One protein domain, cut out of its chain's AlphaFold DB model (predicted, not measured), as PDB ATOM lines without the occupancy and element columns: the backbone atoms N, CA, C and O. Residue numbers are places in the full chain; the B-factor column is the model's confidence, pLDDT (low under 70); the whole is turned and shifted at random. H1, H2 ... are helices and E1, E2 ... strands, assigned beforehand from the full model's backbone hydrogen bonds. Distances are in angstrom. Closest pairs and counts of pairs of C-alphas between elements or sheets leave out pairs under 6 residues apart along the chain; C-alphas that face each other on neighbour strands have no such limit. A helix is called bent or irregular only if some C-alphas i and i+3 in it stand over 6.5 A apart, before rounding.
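What this domain is: This is residues 2 to 40 and 86 to 173 of the 185 residues of an uncharacterized protein of Ensete ventricosum (UniProt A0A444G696). You are looking at a loose model in which the lone strand E1 runs through the middle, and helix H1 passes at a slant to it and to a small two-stranded hairpin, E2 and E3, with residues 19 to 26 of H1 near the hairpin and Val 29 near Thr 10 of E1. The short helices H2 and H3 follow the hairpin at one end of this body, residues 145 to 159 stick out as a bare loop, and H4 sits after that loop, apart from the other named elements. The printed part has 127 residues with four named helices and three named strands, in the order E1, H1, E2, E3, H2, H3, H4; the sheet E2 - E3 is antiparallel. The class is mixed, helices and strands, with under half of the residues in named elements. The radius of gyration of the C-alphas is 18.0 A, and the spans of 57 by 41 by 22 A are only just flat.

How they stand to each other: Begin with E1, residues 4 to 11, which pairs with no named strand. Its closest C-alphas to H1, residues 19 to 33, are those of Thr 10 and Val 29, 7.1 A apart. H1 is irregular, with C-alphas 29 and 32 at 7.0 A. Past the cut, E2, residues 93 to 95, and E3, residues 117 to 122, form an antiparallel hairpin at 136 degrees; look for N 94 and O 121 at 2.9 A and N 121 and O 94 at 2.7 A, within hydrogen-bond range. The closest C-alphas of H1 and E2 are those of His 23 and Leu 93, 7.8 A apart. H2, residues 126 to 131, is apart from H1 and from H3, residues 135 to 138. Return to E1 to find C-alpha 6 at 6.0 A from C-alpha 137 of H3, their closest pair. H4, residues 160 to 170, touches no helix and is apart from E1, E2 and E3. Every O i to N i+4 pair is within hydrogen-bond range in H2 and H4, and 9 of 11 are in H1; H3 is too short for such a pair.

Where its parts are: Find C-alpha 4 at (-14.428, -30.047, -17.334); from there E1 runs 20.6 A to Thr 11. H1 starts at C-alpha 19, (-23.137, -9.789, -8.594), and runs 21.7 A. E2 measures 7.0 A, E3 16.1 A, H2 9.1 A and H3 5.2 A. H4 runs 15.0 A and ends at C-alpha 170, (-15.391, -31.659, 7.783).

The domain as a whole: The C-alphas of Asn 86 and Lys 152 are the two farthest apart, at 58.1 A. Residues 41 to 85 are not printed, and C-alphas 40 and 86 are 11.4 A apart across this cut. The links E2 to E3 and H3 to H4 are long. Mean pLDDT of the printed part is 71.0; residues under 70 include 106 to 117 and 141 to 163.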
ATOM      1  N   LYS A   2     -19.275 -31.498 -22.592       55.22
ATOM      2  CA  LYS A   2     -18.028 -32.017 -22.027       55.22
ATOM      3  C   LYS A   2     -17.866 -31.363 -20.661       55.22
ATOM      4  O   LYS A   2     -17.616 -30.169 -20.608       55.22
ATOM      5  N   LEU A   3     -18.042 -32.133 -19.590       60.44
ATOM      6  CA  LEU A   3     -17.756 -31.627 -18.252       60.44
ATOM      7  C   LEU A   3     -16.246 -31.475 -18.103       60.44
ATOM      8  O   LEU A   3     -15.498 -32.435 -18.307       60.44
ATOM      9  N   LEU A   4     -15.810 -30.287 -17.715       66.38
ATOM     10  CA  LEU A   4     -14.428 -30.047 -17.334       66.38
ATOM     11  C   LEU A   4     -14.334 -30.399 -15.848       66.38
ATOM     12  O   LEU A   4     -14.843 -29.697 -14.980       66.38
ATOM     13  N   GLY A   5     -13.736 -31.555 -15.555       62.00
ATOM     14  CA  GLY A   5     -13.711 -32.162 -14.215       62.00
ATOM     15  C   GLY A   5     -12.854 -31.429 -13.178       62.00
ATOM     16  O   GLY A   5     -12.643 -31.956 -12.085       62.00
ATOM     17  N   THR A   6     -12.358 -30.239 -13.513       74.62
ATOM     18  CA  THR A   6     -11.416 -29.465 -12.708       74.62
ATOM     19  C   THR A   6     -12.155 -28.327 -12.006       74.62
ATOM     20  O   THR A   6     -12.574 -27.380 -12.675       74.62
ATOM     21  N   PRO A   7     -12.344 -28.394 -10.674       75.06
ATOM     22  CA  PRO A   7     -12.938 -27.290  -9.938       75.06
ATOM     23  C   PRO A   7     -11.965 -26.107  -9.903       75.06
ATOM     24  O   PRO A   7     -10.784 -26.281  -9.603       75.06
ATOM     25  N   LEU A   8     -12.467 -24.904 -10.176       83.69
ATOM     26  CA  LEU A   8     -11.700 -23.665 -10.031       83.69
ATOM     27  C   LEU A   8     -12.127 -22.969  -8.742       83.69
ATOM     28  O   LEU A   8     -13.321 -22.907  -8.447       83.69
ATOM     29  N   VAL A   9     -11.166 -22.459  -7.970       83.44
ATOM     30  CA  VAL A   9     -11.434 -21.853  -6.661       83.44
ATOM     31  C   VAL A   9     -10.824 -20.460  -6.570       83.44
ATOM     32  O   VAL A   9      -9.678 -20.271  -6.966       83.44
ATOM     33  N   THR A  10     -11.572 -19.494  -6.038       84.94
ATOM     34  CA  THR A  10     -11.057 -18.155  -5.695       84.94
ATOM     35  C   THR A  10     -11.711 -17.629  -4.427       84.94
ATOM     36  O   THR A  10     -12.723 -18.155  -3.974       84.94
ATOM     37  N   THR A  11     -11.140 -16.592  -3.832       82.38
ATOM     38  CA  THR A  11     -11.691 -15.921  -2.653       82.38
ATOM     39  C   THR A  11     -12.584 -14.756  -3.058       82.38
ATOM     40  O   THR A  11     -12.376 -14.142  -4.108       82.38
ATOM     41  N   LEU A  12     -13.550 -14.429  -2.206       80.12
ATOM     42  CA  LEU A  12     -14.379 -13.234  -2.332       80.12
ATOM     43  C   LEU A  12     -14.384 -12.492  -0.996       80.12
ATOM     44  O   LEU A  12     -14.364 -13.131   0.052       80.12
ATOM     45  N   SER A  13     -14.400 -11.160  -1.037       74.56
ATOM     46  CA  SER A  13     -14.515 -10.361   0.184       74.56
ATOM     47  C   SER A  13     -15.876 -10.589   0.847       74.56
ATOM     48  O   SER A  13     -16.906 -10.592   0.165       74.56
ATOM     49  N   VAL A  14     -15.866 -10.759   2.169       65.12
ATOM     50  CA  VAL A  14     -17.053 -11.037   2.992       65.12
ATOM     51  C   VAL A  14     -17.990  -9.827   3.052       65.12
ATOM     52  O   VAL A  14     -19.208  -9.988   3.055       65.12
ATOM     53  N   ASP A  15     -17.442  -8.611   3.035       62.31
ATOM     54  CA  ASP A  15     -18.198  -7.425   3.450       62.31
ATOM     55  C   ASP A  15     -19.144  -6.862   2.380       62.31
ATOM     56  O   ASP A  15     -20.076  -6.132   2.711       62.31
ATOM     57  N   THR A  16     -18.943  -7.201   1.106       58.44
ATOM     58  CA  THR A  16     -19.763  -6.717  -0.016       58.44
ATOM     59  C   THR A  16     -19.525  -7.596  -1.234       58.44
ATOM     60  O   THR A  16     -18.625  -7.333  -2.029       58.44
ATOM     61  N   SER A  17     -20.294  -8.665  -1.385       70.50
ATOM     62  CA  SER A  17     -20.196  -9.519  -2.565       70.50
ATOM     63  C   SER A  17     -21.429  -9.352  -3.443       70.50
ATOM     64  O   SER A  17     -22.417 -10.081  -3.373       70.50
ATOM     65  N   THR A  18     -21.372  -8.319  -4.277       82.19
ATOM     66  CA  THR A  18     -22.384  -8.048  -5.294       82.19
ATOM     67  C   THR A  18     -22.235  -9.014  -6.468       82.19
ATOM     68  O   THR A  18     -21.207  -9.673  -6.655       82.19
ATOM     69  N   GLY A  19     -23.250  -9.067  -7.330       81.69
ATOM     70  CA  GLY A  19     -23.137  -9.789  -8.594       81.69
ATOM     71  C   GLY A  19     -21.941  -9.316  -9.429       81.69
ATOM     72  O   GLY A  19     -21.277 -10.135 -10.058       81.69
ATOM     73  N   ALA A  20     -21.611  -8.020  -9.398       84.00
ATOM     74  CA  ALA A  20     -20.448  -7.483 -10.098       84.00
ATOM     75  C   ALA A  20     -19.124  -8.043  -9.560       84.00
ATOM     76  O   ALA A  20     -18.259  -8.399 -10.361       84.00
ATOM     77  N   ASP A  21     -18.997  -8.191  -8.241       85.00
ATOM     78  CA  ASP A  21     -17.790  -8.732  -7.605       85.00
ATOM     79  C   ASP A  21     -17.583 -10.204  -7.970       85.00
ATOM     80  O   ASP A  21     -16.470 -10.627  -8.278       85.00
ATOM     81  N   ILE A  22     -18.670 -10.979  -8.026       86.31
ATOM     82  CA  ILE A  22     -18.629 -12.382  -8.462       86.31
ATOM     83  C   ILE A  22     -18.221 -12.476  -9.929       86.31
ATOM     84  O   ILE A  22     -17.344 -13.266 -10.270       86.31
ATOM     85  N   HIS A  23     -18.821 -11.660 -10.799       87.06
ATOM     86  CA  HIS A  23     -18.441 -11.598 -12.210       87.06
ATOM     87  C   HIS A  23     -16.957 -11.235 -12.366       87.06
ATOM     88  O   HIS A  23     -16.244 -11.894 -13.121       87.06
ATOM     89  N   ALA A  24     -16.465 -10.242 -11.625       87.00
ATOM     90  CA  ALA A  24     -15.058  -9.843 -11.650       87.00
ATOM     91  C   ALA A  24     -14.125 -10.967 -11.168       87.00
ATOM     92  O   ALA A  24     -13.120 -11.253 -11.823       87.00
ATOM     93  N   ALA A  25     -14.478 -11.650 -10.076       88.00
ATOM     94  CA  ALA A  25     -13.721 -12.788  -9.562       88.00
ATOM     95  C   ALA A  25     -13.668 -13.941 -10.577       88.00
ATOM     96  O   ALA A  25     -12.602 -14.505 -10.812       88.00
ATOM     97  N   VAL A  26     -14.791 -14.251 -11.234       87.81
ATOM     98  CA  VAL A  26     -14.845 -15.264 -12.298       87.81
ATOM     99  C   VAL A  26     -13.951 -14.881 -13.470       87.81
ATOM    100  O   VAL A  26     -13.132 -15.691 -13.900       87.81
ATOM    101  N   HIS A  27     -14.066 -13.651 -13.973       87.88
ATOM    102  CA  HIS A  27     -13.222 -13.188 -15.072       87.88
ATOM    103  C   HIS A  27     -11.734 -13.261 -14.717       87.88
ATOM    104  O   HIS A  27     -10.944 -13.699 -15.547       87.88
ATOM    105  N   SER A  28     -11.361 -12.899 -13.488       88.75
ATOM    106  CA  SER A  28      -9.981 -12.997 -13.003       88.75
ATOM    107  C   SER A  28      -9.458 -14.439 -13.029       88.75
ATOM    108  O   SER A  28      -8.381 -14.701 -13.561       88.75
ATOM    109  N   VAL A  29     -10.252 -15.399 -12.543       89.50
ATOM    110  CA  VAL A  29      -9.899 -16.831 -12.544       89.50
ATOM    111  C   VAL A  29      -9.773 -17.400 -13.957       89.50
ATOM    112  O   VAL A  29      -8.941 -18.273 -14.199       89.50
ATOM    113  N   LEU A  30     -10.596 -16.923 -14.892       89.06
ATOM    114  CA  LEU A  30     -10.608 -17.401 -16.274       89.06
ATOM    115  C   LEU A  30      -9.620 -16.666 -17.183       89.06
ATOM    116  O   LEU A  30      -9.323 -17.166 -18.265       89.06
ATOM    117  N   ALA A  31      -9.091 -15.514 -16.767       88.88
ATOM    118  CA  ALA A  31      -8.166 -14.718 -17.570       88.88
ATOM    119  C   ALA A  31      -6.946 -15.516 -18.084       88.88
ATOM    120  O   ALA A  31      -6.622 -15.374 -19.262       88.88
ATOM    121  N   PRO A  32      -6.312 -16.411 -17.296       88.50
ATOM    122  CA  PRO A  32      -5.209 -17.244 -17.783       88.50
ATOM    123  C   PRO A  32      -5.603 -18.247 -18.875       88.50
ATOM    124  O   PRO A  32      -4.731 -18.763 -19.566       88.50
ATOM    125  N   LEU A  33      -6.897 -18.547 -19.017       88.44
ATOM    126  CA  LEU A  33      -7.423 -19.479 -20.014       88.44
ATOM    127  C   LEU A  33      -7.806 -18.774 -21.322       88.44
ATOM    128  O   LEU A  33      -8.209 -19.438 -22.270       88.44
ATOM    129  N   LEU A  34      -7.727 -17.442 -21.402       88.81
ATOM    130  CA  LEU A  34      -8.022 -16.718 -22.639       88.81
ATOM    131  C   LEU A  34      -6.989 -17.060 -23.713       88.81
ATOM    132  O   LEU A  34      -5.780 -16.965 -23.497       88.81
ATOM    133  N   ARG A  35      -7.457 -17.406 -24.915       86.56
ATOM    134  CA  ARG A  35      -6.559 -17.584 -26.055       86.56
ATOM    135  C   ARG A  35      -5.951 -16.246 -26.454       86.56
ATOM    136  O   ARG A  35      -6.638 -15.230 -26.516       86.56
ATOM    137  N   ALA A  36      -4.676 -16.263 -26.835       76.06
ATOM    138  CA  ALA A  36      -3.959 -15.061 -27.267       76.06
ATOM    139  C   ALA A  36      -4.633 -14.335 -28.449       76.06
ATOM    140  O   ALA A  36      -4.543 -13.116 -28.561       76.06
ATOM    141  N   ASN A  37      -5.339 -15.071 -29.316       70.62
ATOM    142  CA  ASN A  37      -6.062 -14.514 -30.459       70.62
ATOM    143  C   ASN A  37      -7.460 -13.966 -30.114       70.62
ATOM    144  O   ASN A  37      -8.043 -13.268 -30.939       70.62
ATOM    145  N   ALA A  38      -7.990 -14.244 -28.919       64.19
ATOM    146  CA  ALA A  38      -9.308 -13.775 -28.493       64.19
ATOM    147  C   ALA A  38      -9.338 -12.264 -28.198       64.19
ATOM    148  O   ALA A  38     -10.389 -11.636 -28.297       64.19
ATOM    149  N   LEU A  39      -8.181 -11.677 -27.874       63.38
ATOM    150  CA  LEU A  39      -8.021 -10.245 -27.594       63.38
ATOM    151  C   LEU A  39      -7.731  -9.421 -28.860       63.38
ATOM    152  O   LEU A  39      -7.916  -8.207 -28.882       63.38
ATOM    153  N   THR A  40      -7.301 -10.075 -29.939       56.00
ATOM    154  CA  THR A  40      -7.032  -9.438 -31.228       56.00
ATOM    155  C   THR A  40      -8.231  -9.595 -32.147       56.00
ATOM    156  O   THR A  40      -8.417 -10.636 -32.775       56.00
ATOM    157  N   ASN A  86     -14.292  -4.674 -23.384       47.62
ATOM    158  CA  ASN A  86     -15.021  -4.662 -24.660       47.62
ATOM    159  C   ASN A  86     -14.783  -5.896 -25.557       47.62
ATOM    160  O   ASN A  86     -15.454  -6.045 -26.581       47.62
ATOM    161  N   SER A  87     -13.839  -6.779 -25.205       58.09
ATOM    162  CA  SER A  87     -13.493  -7.961 -26.020       58.09
ATOM    163  C   SER A  87     -13.971  -9.292 -25.433       58.09
ATOM    164  O   SER A  87     -14.206 -10.246 -26.180       58.09
ATOM    165  N   ILE A  88     -14.168  -9.363 -24.113       63.78
ATOM    166  CA  ILE A  88     -14.500 -10.614 -23.425       63.78
ATOM    167  C   ILE A  88     -16.029 -10.808 -23.401       63.78
ATOM    168  O   ILE A  88     -16.765  -9.867 -23.106       63.78
ATOM    169  N   PRO A  89     -16.548 -12.011 -23.720       67.56
ATOM    170  CA  PRO A  89     -17.965 -12.333 -23.591       67.56
ATOM    171  C   PRO A  89     -18.523 -12.039 -22.205       67.56
ATOM    172  O   PRO A  89     -17.887 -12.353 -21.200       67.56
ATOM    173  N   GLU A  90     -19.751 -11.528 -22.159       78.06
ATOM    174  CA  GLU A  90     -20.535 -11.544 -20.932       78.06
ATOM    175  C   GLU A  90     -20.903 -12.996 -20.602       78.06
ATOM    176  O   GLU A  90     -21.618 -13.653 -21.359       78.06
ATOM    177  N   LEU A  91     -20.358 -13.493 -19.493       82.31
ATOM    178  CA  LEU A  91     -20.526 -14.869 -19.043       82.31
ATOM    179  C   LEU A  91     -21.880 -15.041 -18.348       82.31
ATOM    180  O   LEU A  91     -22.253 -14.250 -17.480       82.31
ATOM    181  N   GLN A  92     -22.615 -16.103 -18.680       84.44
ATOM    182  CA  GLN A  92     -23.870 -16.422 -17.994       84.44
ATOM    183  C   GLN A  92     -23.608 -17.239 -16.727       84.44
ATOM    184  O   GLN A  92     -23.330 -18.438 -16.787       84.44
ATOM    185  N   LEU A  93     -23.734 -16.583 -15.573       85.38
ATOM    186  CA  LEU A  93     -23.520 -17.178 -14.256       85.38
ATOM    187  C   LEU A  93     -24.847 -17.534 -13.582       85.38
ATOM    188  O   LEU A  93     -25.794 -16.746 -13.588       85.38
ATOM    189  N   ALA A  94     -24.905 -18.700 -12.944       83.19
ATOM    190  CA  ALA A  94     -26.017 -19.112 -12.097       83.19
ATOM    191  C   ALA A  94     -25.507 -19.767 -10.813       83.19
ATOM    192  O   ALA A  94     -24.479 -20.433 -10.804       83.19
ATOM    193  N   LEU A  95     -26.224 -19.606  -9.712       80.50
ATOM    194  CA  LEU A  95     -25.978 -20.360  -8.490       80.50
ATOM    195  C   LEU A  95     -26.292 -21.843  -8.700       80.50
ATOM    196  O   LEU A  95     -27.046 -22.223  -9.594       80.50
ATOM    197  N   ALA A  96     -25.729 -22.694  -7.843       72.75
ATOM    198  CA  ALA A  96     -25.988 -24.135  -7.876       72.75
ATOM    199  C   ALA A  96     -27.472 -24.510  -7.698       72.75
ATOM    200  O   ALA A  96     -27.872 -25.595  -8.113       72.75
ATOM    201  N   ASP A  97     -28.282 -23.632  -7.101       71.25
ATOM    202  CA  ASP A  97     -29.740 -23.780  -6.991       71.25
ATOM    203  C   ASP A  97     -30.499 -23.363  -8.273       71.25
ATOM    204  O   ASP A  97     -31.720 -23.487  -8.343       71.25
ATOM    205  N   GLY A  98     -29.776 -22.896  -9.298       68.75
ATOM    206  CA  GLY A  98     -30.296 -22.450 -10.587       68.75
ATOM    207  C   GLY A  98     -30.598 -20.952 -10.678       68.75
ATOM    208  O   GLY A  98     -30.989 -20.484 -11.749       68.75
ATOM    209  N   LYS A  99     -30.422 -20.168  -9.606       78.44
ATOM    210  CA  LYS A  99     -30.683 -18.721  -9.631       78.44
ATOM    211  C   LYS A  99     -29.618 -17.987 -10.452       78.44
ATOM    212  O   LYS A  99     -28.442 -17.997 -10.107       78.44
ATOM    213  N   VAL A 100     -30.035 -17.308 -11.520       80.25
ATOM    214  CA  VAL A 100     -29.141 -16.518 -12.385       80.25
ATOM    215  C   VAL A 100     -28.541 -15.332 -11.617       80.25
ATOM    216  O   VAL A 100     -29.250 -14.628 -10.895       80.25
ATOM    217  N   ILE A 101     -27.238 -15.101 -11.797       78.88
ATOM    218  CA  ILE A 101     -26.473 -14.016 -11.177       78.88
ATOM    219  C   ILE A 101     -26.221 -12.924 -12.222       78.88
ATOM    220  O   ILE A 101     -25.399 -13.081 -13.128       78.88
ATOM    221  N   SER A 102     -26.913 -11.793 -12.077       78.44
ATOM    222  CA  SER A 102     -26.680 -10.598 -12.894       78.44
ATOM    223  C   SER A 102     -25.629  -9.701 -12.242       78.44
ATOM    224  O   SER A 102     -25.579  -9.587 -11.018       78.44
ATOM    225  N   ARG A 103     -24.850  -8.969 -13.048       75.62
ATOM    226  CA  ARG A 103     -23.939  -7.913 -12.568       75.62
ATOM    227  C   ARG A 103     -24.666  -6.844 -11.740       75.62
ATOM    228  O   ARG A 103     -24.084  -6.273 -10.828       75.62
ATOM    229  N   SER A 104     -25.943  -6.588 -12.036       72.12
ATOM    230  CA  SER A 104     -26.772  -5.598 -11.337       72.12
ATOM    231  C   SER A 104     -27.352  -6.090 -10.006       72.12
ATOM    232  O   SER A 104     -28.098  -5.356  -9.360       72.12
ATOM    233  N   THR A 105     -27.100  -7.343  -9.617       73.38
ATOM    234  CA  THR A 105     -27.592  -7.893  -8.354       73.38
ATOM    235  C   THR A 105     -26.843  -7.231  -7.199       73.38
ATOM    236  O   THR A 105     -25.675  -7.528  -6.961       73.38
ATOM    237  N   ALA A 106     -27.524  -6.308  -6.516       66.12
ATOM    238  CA  ALA A 106     -26.944  -5.488  -5.453       66.12
ATOM    239  C   ALA A 106     -26.601  -6.282  -4.187       66.12
ATOM    240  O   ALA A 106     -25.687  -5.900  -3.470       66.12
ATOM    241  N   ASP A 107     -27.320  -7.373  -3.929       63.62
ATOM    242  CA  ASP A 107     -27.067  -8.241  -2.786       63.62
ATOM    243  C   ASP A 107     -27.428  -9.682  -3.161       63.62
ATOM    244  O   ASP A 107     -28.539  -9.964  -3.638       63.62
ATOM    245  N   ILE A 108     -26.464 -10.589  -3.029       68.25
ATOM    246  CA  ILE A 108     -26.729 -12.020  -3.133       68.25
ATOM    247  C   ILE A 108     -27.151 -12.444  -1.735       68.25
ATOM    248  O   ILE A 108     -26.347 -12.387  -0.822       68.25
ATOM    249  N   ASP A 109     -28.408 -12.859  -1.561       60.94
ATOM    250  CA  ASP A 109     -28.884 -13.337  -0.258       60.94
ATOM    251  C   ASP A 109     -28.059 -14.550   0.203       60.94
ATOM    252  O   ASP A 109     -28.308 -15.690  -0.194       60.94
ATOM    253  N   TYR A 110     -27.048 -14.282   1.027       59.34
ATOM    254  CA  TYR A 110     -26.170 -15.286   1.606       59.34
ATOM    255  C   TYR A 110     -26.875 -16.096   2.695       59.34
ATOM    256  O   TYR A 110     -26.331 -17.105   3.116       59.34
ATOM    257  N   ASN A 111     -28.095 -15.750   3.132       50.38
ATOM    258  CA  ASN A 111     -28.790 -16.545   4.154       50.38
ATOM    259  C   ASN A 111     -29.225 -17.930   3.655       50.38
ATOM    260  O   ASN A 111     -29.481 -18.818   4.468       50.38
ATOM    261  N   THR A 112     -29.313 -18.140   2.338       51.03
ATOM    262  CA  THR A 112     -29.550 -19.464   1.731       51.03
ATOM    263  C   THR A 112     -28.267 -20.159   1.278       51.03
ATOM    264  O   THR A 112     -28.297 -21.345   0.940       51.03
ATOM    265  N   VAL A 113     -27.137 -19.453   1.295       53.16
ATOM    266  CA  VAL A 113     -25.816 -19.979   0.959       53.16
ATOM    267  C   VAL A 113     -25.134 -20.342   2.278       53.16
ATOM    268  O   VAL A 113     -25.006 -19.487   3.148       53.16
ATOM    269  N   PRO A 114     -24.703 -21.592   2.509       52.78
ATOM    270  CA  PRO A 114     -23.959 -21.897   3.724       52.78
ATOM    271  C   PRO A 114     -22.757 -20.949   3.792       52.78
ATOM    272  O   PRO A 114     -21.978 -20.898   2.843       52.78
ATOM    273  N   VAL A 115     -22.680 -20.204   4.902       52.91
ATOM    274  CA  VAL A 115     -21.923 -18.964   5.205       52.91
ATOM    275  C   VAL A 115     -20.450 -18.925   4.743       52.91
ATOM    276  O   VAL A 115     -19.810 -17.888   4.798       52.91
ATOM    277  N   SER A 116     -19.905 -20.016   4.215       62.59
ATOM    278  CA  SER A 116     -18.506 -20.140   3.804       62.59
ATOM    279  C   SER A 116     -18.303 -20.407   2.304       62.59
ATOM    280  O   SER A 116     -17.158 -20.419   1.856       62.59
ATOM    281  N   ARG A 117     -19.350 -20.729   1.514       67.88
ATOM    282  CA  ARG A 117     -19.155 -21.270   0.146       67.88
ATOM    283  C   ARG A 117     -20.237 -20.905  -0.851       67.88
ATOM    284  O   ARG A 117     -21.352 -21.417  -0.789       67.88
ATOM    285  N   LEU A 118     -19.844 -20.147  -1.868       76.50
ATOM    286  CA  LEU A 118     -20.682 -19.863  -3.024       76.50
ATOM    287  C   LEU A 118     -20.288 -20.789  -4.182       76.50
ATOM    288  O   LEU A 118     -19.154 -20.767  -4.663       76.50
ATOM    289  N   LYS A 119     -21.235 -21.623  -4.621       78.25
ATOM    290  CA  LYS A 119     -21.078 -22.467  -5.807       78.25
ATOM    291  C   LYS A 119     -21.832 -21.840  -6.964       78.25
ATOM    292  O   LYS A 119     -23.056 -21.707  -6.917       78.25
ATOM    293  N   VAL A 120     -21.090 -21.509  -8.006       79.12
ATOM    294  CA  VAL A 120     -21.628 -20.942  -9.238       79.12
ATOM    295  C   VAL A 120     -21.346 -21.923 -10.369       79.12
ATOM    296  O   VAL A 120     -20.271 -22.520 -10.464       79.12
ATOM    297  N   VAL A 121     -22.359 -22.110 -11.194       81.75
ATOM    298  CA  VAL A 121     -22.346 -22.878 -12.426       81.75
ATOM    299  C   VAL A 121     -22.350 -21.883 -13.572       81.75
ATOM    300  O   VAL A 121     -23.039 -20.862 -13.529       81.75
ATOM    301  N   MET A 122     -21.570 -22.189 -14.597       81.06
ATOM    302  CA  MET A 122     -21.501 -21.381 -15.800       81.06
ATOM    303  C   MET A 122     -21.917 -22.217 -16.995       81.06
ATOM    304  O   MET A 122     -21.497 -23.366 -17.123       81.06
ATOM    305  N   ASN A 123     -22.743 -21.626 -17.851       78.19
ATOM    306  CA  ASN A 123     -23.152 -22.253 -19.097       78.19
ATOM    307  C   ASN A 123     -22.243 -21.767 -20.217       78.19
ATOM    308  O   ASN A 123     -22.237 -20.581 -20.534       78.19
ATOM    309  N   TRP A 124     -21.515 -22.695 -20.825       81.44
ATOM    310  CA  TRP A 124     -20.625 -22.401 -21.937       81.44
ATOM    311  C   TRP A 124     -21.339 -22.583 -23.280       81.44
ATOM    312  O   TRP A 124     -21.795 -23.673 -23.628       81.44
ATOM    313  N   SER A 125     -21.403 -21.512 -24.056       81.88
ATOM    314  CA  SER A 125     -21.802 -21.471 -25.460       81.88
ATOM    315  C   SER A 125     -20.621 -21.760 -26.389       81.88
ATOM    316  O   SER A 125     -19.454 -21.689 -25.992       81.88
ATOM    317  N   ASP A 126     -20.908 -22.044 -27.660       83.56
ATOM    318  CA  ASP A 126     -19.877 -22.280 -28.681       83.56
ATOM    319  C   ASP A 126     -18.910 -21.091 -28.818       83.56
ATOM    320  O   ASP A 126     -17.715 -21.283 -29.029       83.56
ATOM    321  N   ARG A 127     -19.404 -19.861 -28.608       83.31
ATOM    322  CA  ARG A 127     -18.586 -18.641 -28.632       83.31
ATOM    323  C   ARG A 127     -17.509 -18.658 -27.551       83.31
ATOM    324  O   ARG A 127     -16.374 -18.273 -27.808       83.31
ATOM    325  N   GLU A 128     -17.843 -19.059 -26.330       84.69
ATOM    326  CA  GLU A 128     -16.863 -19.046 -25.242       84.69
ATOM    327  C   GLU A 128     -15.828 -20.167 -25.400       84.69
ATOM    328  O   GLU A 128     -14.659 -19.951 -25.096       84.69
ATOM    329  N   HIS A 129     -16.202 -21.312 -25.982       83.62
ATOM    330  CA  HIS A 129     -15.251 -22.377 -26.338       83.62
ATOM    331  C   HIS A 129     -14.245 -21.966 -27.430       83.62
ATOM    332  O   HIS A 129     -13.193 -22.594 -27.588       83.62
ATOM    333  N   GLU A 130     -14.556 -20.931 -28.211       85.06
ATOM    334  CA  GLU A 130     -13.630 -20.361 -29.189       85.06
ATOM    335  C   GLU A 130     -12.612 -19.410 -28.539       85.06
ATOM    336  O   GLU A 130     -11.474 -19.319 -29.003       85.06
ATOM    337  N   ILE A 131     -13.009 -18.744 -27.452       87.00
ATOM    338  CA  ILE A 131     -12.262 -17.663 -26.789       87.00
ATOM    339  C   ILE A 131     -11.388 -18.205 -25.653       87.00
ATOM    340  O   ILE A 131     -10.268 -17.731 -25.467       87.00
ATOM    341  N   TYR A 132     -11.866 -19.214 -24.924       87.50
ATOM    342  CA  TYR A 132     -11.134 -19.853 -23.835       87.50
ATOM    343  C   TYR A 132     -10.514 -21.186 -24.279       87.50
ATOM    344  O   TYR A 132     -11.095 -21.963 -25.039       87.50
ATOM    345  N   ASP A 133      -9.302 -21.455 -23.807       87.94
ATOM    346  CA  ASP A 133      -8.595 -22.718 -23.971       87.94
ATOM    347  C   ASP A 133      -8.622 -23.523 -22.669       87.94
ATOM    348  O   ASP A 133      -7.928 -23.215 -21.700       87.94
ATOM    349  N   PHE A 134      -9.429 -24.583 -22.662       85.00
ATOM    350  CA  PHE A 134      -9.546 -25.494 -21.526       85.00
ATOM    351  C   PHE A 134      -8.618 -26.698 -21.609       85.00
ATOM    352  O   PHE A 134      -8.674 -27.532 -20.710       85.00
ATOM    353  N   SER A 135      -7.771 -26.818 -22.637       82.56
ATOM    354  CA  SER A 135      -6.879 -27.978 -22.795       82.56
ATOM    355  C   SER A 135      -6.021 -28.225 -21.545       82.56
ATOM    356  O   SER A 135      -5.857 -29.366 -21.118       82.56
ATOM    357  N   PHE A 136      -5.594 -27.155 -20.868       75.75
ATOM    358  CA  PHE A 136      -4.873 -27.200 -19.589       75.75
ATOM    359  C   PHE A 136      -5.662 -27.822 -18.426       75.75
ATOM    360  O   PHE A 136      -5.064 -28.287 -17.459       75.75
ATOM    361  N   LEU A 137      -6.995 -27.810 -18.492       79.19
ATOM    362  CA  LEU A 137      -7.881 -28.395 -17.483       79.19
ATOM    363  C   LEU A 137      -8.302 -29.828 -17.826       79.19
ATOM    364  O   LEU A 137      -8.896 -30.488 -16.973       79.19
ATOM    365  N   GLU A 138      -8.041 -30.293 -19.050       75.62
ATOM    366  CA  GLU A 138      -8.385 -31.643 -19.503       75.62
ATOM    367  C   GLU A 138      -7.331 -32.667 -19.070       75.62
ATOM    368  O   GLU A 138      -7.682 -33.718 -18.532       75.62
ATOM    369  N   ASP A 139      -6.051 -32.326 -19.233       72.56
ATOM    370  CA  ASP A 139      -4.913 -33.192 -18.917       72.56
ATOM    371  C   ASP A 139      -4.186 -32.702 -17.658       72.56
ATOM    372  O   ASP A 139      -3.045 -32.231 -17.695       72.56
ATOM    373  N   LEU A 140      -4.856 -32.803 -16.505       70.50
ATOM    374  CA  LEU A 140      -4.224 -32.462 -15.232       70.50
ATOM    375  C   LEU A 140      -3.073 -33.434 -14.917       70.50
ATOM    376  O   LEU A 140      -3.252 -34.654 -15.011       70.50
ATOM    377  N   PRO A 141      -1.902 -32.932 -14.481       67.94
ATOM    378  CA  PRO A 141      -0.806 -33.796 -14.076       67.94
ATOM    379  C   PRO A 141      -1.247 -34.694 -12.918       67.94
ATOM    380  O   PRO A 141      -1.898 -34.253 -11.969       67.94
ATOM    381  N   GLU A 142      -0.860 -35.968 -12.981       67.50
ATOM    382  CA  GLU A 142      -1.095 -36.940 -11.915       67.50
ATOM    383  C   GLU A 142      -0.304 -36.518 -10.661       67.50
ATOM    384  O   GLU A 142       0.849 -36.902 -10.470       67.50
ATOM    385  N   VAL A 143      -0.918 -35.697  -9.804       65.44
ATOM    386  CA  VAL A 143      -0.310 -35.199  -8.555       65.44
ATOM    387  C   VAL A 143      -0.191 -36.283  -7.483       65.44
ATOM    388  O   VAL A 143       0.589 -36.145  -6.543       65.44
ATOM    389  N   PHE A 144      -0.917 -37.393  -7.637       53.78
ATOM    390  CA  PHE A 144      -0.833 -38.545  -6.751       53.78
ATOM    391  C   PHE A 144      -0.803 -39.843  -7.554       53.78
ATOM    392  O   PHE A 144      -1.837 -40.353  -7.982       53.78
ATOM    393  N   LYS A 145       0.391 -40.422  -7.702       61.03
ATOM    394  CA  LYS A 145       0.504 -41.827  -8.085       61.03
ATOM    395  C   LYS A 145       0.154 -42.644  -6.855       61.03
ATOM    396  O   LYS A 145       0.886 -42.597  -5.865       61.03
ATOM    397  N   SER A 146      -0.927 -43.420  -6.909       52.47
ATOM    398  CA  SER A 146      -1.141 -44.491  -5.935       52.47
ATOM    399  C   SER A 146      -0.034 -45.526  -6.147       52.47
ATOM    400  O   SER A 146      -0.159 -46.464  -6.933       52.47
ATOM    401  N   GLY A 147       1.128 -45.282  -5.541       49.31
ATOM    402  CA  GLY A 147       2.291 -46.138  -5.653       49.31
ATOM    403  C   GLY A 147       1.941 -47.508  -5.102       49.31
ATOM    404  O   GLY A 147       1.838 -47.670  -3.893       49.31
ATOM    405  N   PHE A 148       1.729 -48.473  -5.998       47.41
ATOM    406  CA  PHE A 148       1.867 -49.904  -5.749       47.41
ATOM    407  C   PHE A 148       1.427 -50.357  -4.344       47.41
ATOM    408  O   PHE A 148       2.189 -50.965  -3.593       47.41
ATOM    409  N   MET A 149       0.156 -50.154  -3.993       44.84
ATOM    410  CA  MET A 149      -0.448 -50.912  -2.895       44.84
ATOM    411  C   MET A 149      -0.824 -52.310  -3.395       44.84
ATOM    412  O   MET A 149      -1.971 -52.748  -3.360       44.84
ATOM    413  N   SER A 150       0.185 -53.054  -3.854       44.62
ATOM    414  CA  SER A 150       0.120 -54.503  -3.964       44.62
ATOM    415  C   SER A 150       0.110 -55.078  -2.549       44.62
ATOM    416  O   SER A 150       1.149 -55.512  -2.057       44.62
ATOM    417  N   LYS A 151      -1.039 -55.000  -1.867       51.50
ATOM    418  CA  LYS A 151      -1.459 -55.848  -0.738       51.50
ATOM    419  C   LYS A 151      -2.838 -55.400  -0.241       51.50
ATOM    420  O   LYS A 151      -2.961 -54.573   0.647       51.50
ATOM    421  N   LYS A 152      -3.862 -56.009  -0.844       52.38
ATOM    422  CA  LYS A 152      -5.109 -56.471  -0.214       52.38
ATOM    423  C   LYS A 152      -5.644 -55.605   0.941       52.38
ATOM    424  O   LYS A 152      -5.649 -56.058   2.079       52.38
ATOM    425  N   THR A 153      -6.231 -54.459   0.612       41.59
ATOM    426  CA  THR A 153      -7.279 -53.852   1.440       41.59
ATOM    427  C   THR A 153      -8.294 -53.190   0.513       41.59
ATOM    428  O   THR A 153      -7.921 -52.597  -0.494       41.59
ATOM    429  N   ARG A 154      -9.574 -53.410   0.814       47.19
ATOM    430  CA  ARG A 154     -10.788 -52.936   0.133       47.19
ATOM    431  C   ARG A 154     -10.567 -51.632  -0.650       47.19
ATOM    432  O   ARG A 154     -10.287 -50.595  -0.061       47.19
ATOM    433  N   GLN A 155     -10.683 -51.716  -1.973       46.97
ATOM    434  CA  GLN A 155     -10.491 -50.601  -2.894       46.97
ATOM    435  C   GLN A 155     -11.710 -49.673  -2.834       46.97
ATOM    436  O   GLN A 155     -12.579 -49.715  -3.698       46.97
ATOM    437  N   GLU A 156     -11.815 -48.869  -1.781       48.75
ATOM    438  CA  GLU A 156     -12.608 -47.648  -1.866       48.75
ATOM    439  C   GLU A 156     -11.759 -46.666  -2.670       48.75
ATOM    440  O   GLU A 156     -10.722 -46.194  -2.211       48.75
ATOM    441  N   ALA A 157     -12.121 -46.475  -3.940       53.25
ATOM    442  CA  ALA A 157     -11.476 -45.501  -4.804       53.25
ATOM    443  C   ALA A 157     -11.810 -44.105  -4.270       53.25
ATOM    444  O   ALA A 157     -12.829 -43.520  -4.627       53.25
ATOM    445  N   VAL A 158     -10.979 -43.601  -3.362       56.19
ATOM    446  CA  VAL A 158     -11.096 -42.232  -2.874       56.19
ATOM    447  C   VAL A 158     -10.535 -41.334  -3.972       56.19
ATOM    448  O   VAL A 158      -9.334 -41.323  -4.239       56.19
ATOM    449  N   THR A 159     -11.420 -40.658  -4.697       64.00
ATOM    450  CA  THR A 159     -11.026 -39.682  -5.716       64.00
ATOM    451  C   THR A 159     -10.588 -38.391  -5.028       64.00
ATOM    452  O   THR A 159     -11.104 -38.050  -3.963       64.00
ATOM    453  N   LEU A 160      -9.679 -37.631  -5.641       66.06
ATOM    454  CA  LEU A 160      -9.264 -36.321  -5.121       66.06
ATOM    455  C   LEU A 160     -10.475 -35.380  -4.975       66.06
ATOM    456  O   LEU A 160     -10.580 -34.663  -3.988       66.06
ATOM    457  N   TYR A 161     -11.454 -35.494  -5.880       64.00
ATOM    458  CA  TYR A 161     -12.775 -34.876  -5.744       64.00
ATOM    459  C   TYR A 161     -13.470 -35.252  -4.425       64.00
ATOM    460  O   TYR A 161     -13.910 -34.366  -3.701       64.00
ATOM    461  N   SER A 162     -13.542 -36.543  -4.074       67.19
ATOM    462  CA  SER A 162     -14.157 -36.979  -2.813       67.19
ATOM    463  C   SER A 162     -13.374 -36.517  -1.580       67.19
ATOM    464  O   SER A 162     -13.989 -36.139  -0.589       67.19
ATOM    465  N   CYS A 163     -12.039 -36.466  -1.655       68.50
ATOM    466  CA  CYS A 163     -11.206 -35.897  -0.595       68.50
ATOM    467  C   CYS A 163     -11.460 -34.399  -0.426       68.50
ATOM    468  O   CYS A 163     -11.612 -33.943   0.698       68.50
ATOM    469  N   LEU A 164     -11.529 -33.643  -1.525       72.25
ATOM    470  CA  LEU A 164     -11.787 -32.207  -1.500       72.25
ATOM    471  C   LEU A 164     -13.197 -31.918  -0.983       72.25
ATOM    472  O   LEU A 164     -13.364 -31.062  -0.127       72.25
ATOM    473  N   GLU A 165     -14.204 -32.657  -1.451       70.38
ATOM    474  CA  GLU A 165     -15.584 -32.525  -0.983       70.38
ATOM    475  C   GLU A 165     -15.716 -32.875   0.510       70.38
ATOM    476  O   GLU A 165     -16.434 -32.187   1.233       70.38
ATOM    477  N   ALA A 166     -15.011 -33.906   0.987       72.19
ATOM    478  CA  ALA A 166     -14.964 -34.272   2.401       72.19
ATOM    479  C   ALA A 166     -14.210 -33.236   3.248       72.19
ATOM    480  O   ALA A 166     -14.719 -32.841   4.288       72.19
ATOM    481  N   PHE A 167     -13.062 -32.739   2.779       68.62
ATOM    482  CA  PHE A 167     -12.295 -31.672   3.433       68.62
ATOM    483  C   PHE A 167     -13.127 -30.395   3.571       68.62
ATOM    484  O   PHE A 167     -13.221 -29.802   4.641       68.62
ATOM    485  N   ILE A 168     -13.827 -30.035   2.497       66.31
ATOM    486  CA  ILE A 168     -14.844 -28.990   2.492       66.31
ATOM    487  C   ILE A 168     -15.904 -29.298   3.574       66.31
ATOM    488  O   ILE A 168     -16.251 -28.438   4.378       66.31
ATOM    489  N   LYS A 169     -16.431 -30.517   3.666       66.38
ATOM    490  CA  LYS A 169     -17.494 -30.853   4.632       66.38
ATOM    491  C   LYS A 169     -17.049 -30.927   6.103       66.38
ATOM    492  O   LYS A 169     -17.875 -30.623   6.958       66.38
ATOM    493  N   GLU A 170     -15.823 -31.352   6.407       63.94
ATOM    494  CA  GLU A 170     -15.391 -31.659   7.783       63.94
ATOM    495  C   GLU A 170     -14.879 -30.453   8.579       63.94
ATOM    496  O   GLU A 170     -15.020 -30.453   9.801       63.94
ATOM    497  N   GLU A 171     -14.360 -29.409   7.930       59.25
ATOM    498  CA  GLU A 171     -13.891 -28.205   8.622       59.25
ATOM    499  C   GLU A 171     -14.728 -26.984   8.190       59.25
ATOM    500  O   GLU A 171     -14.568 -26.477   7.072       59.25
ATOM    501  N   PRO A 172     -15.679 -26.514   9.026       49.50
ATOM    502  CA  PRO A 172     -16.326 -25.233   8.807       49.50
ATOM    503  C   PRO A 172     -15.282 -24.162   9.093       49.50
ATOM    504  O   PRO A 172     -14.994 -23.832  10.243       49.50
ATOM    505  N   LEU A 173     -14.671 -23.677   8.020       53.28
ATOM    506  CA  LEU A 173     -13.732 -22.572   8.087       53.28
ATOM    507  C   LEU A 173     -14.437 -21.394   8.733       53.28
ATOM    508  O   LEU A 173     -15.652 -21.216   8.573       53.28
TER     509      LEU A 173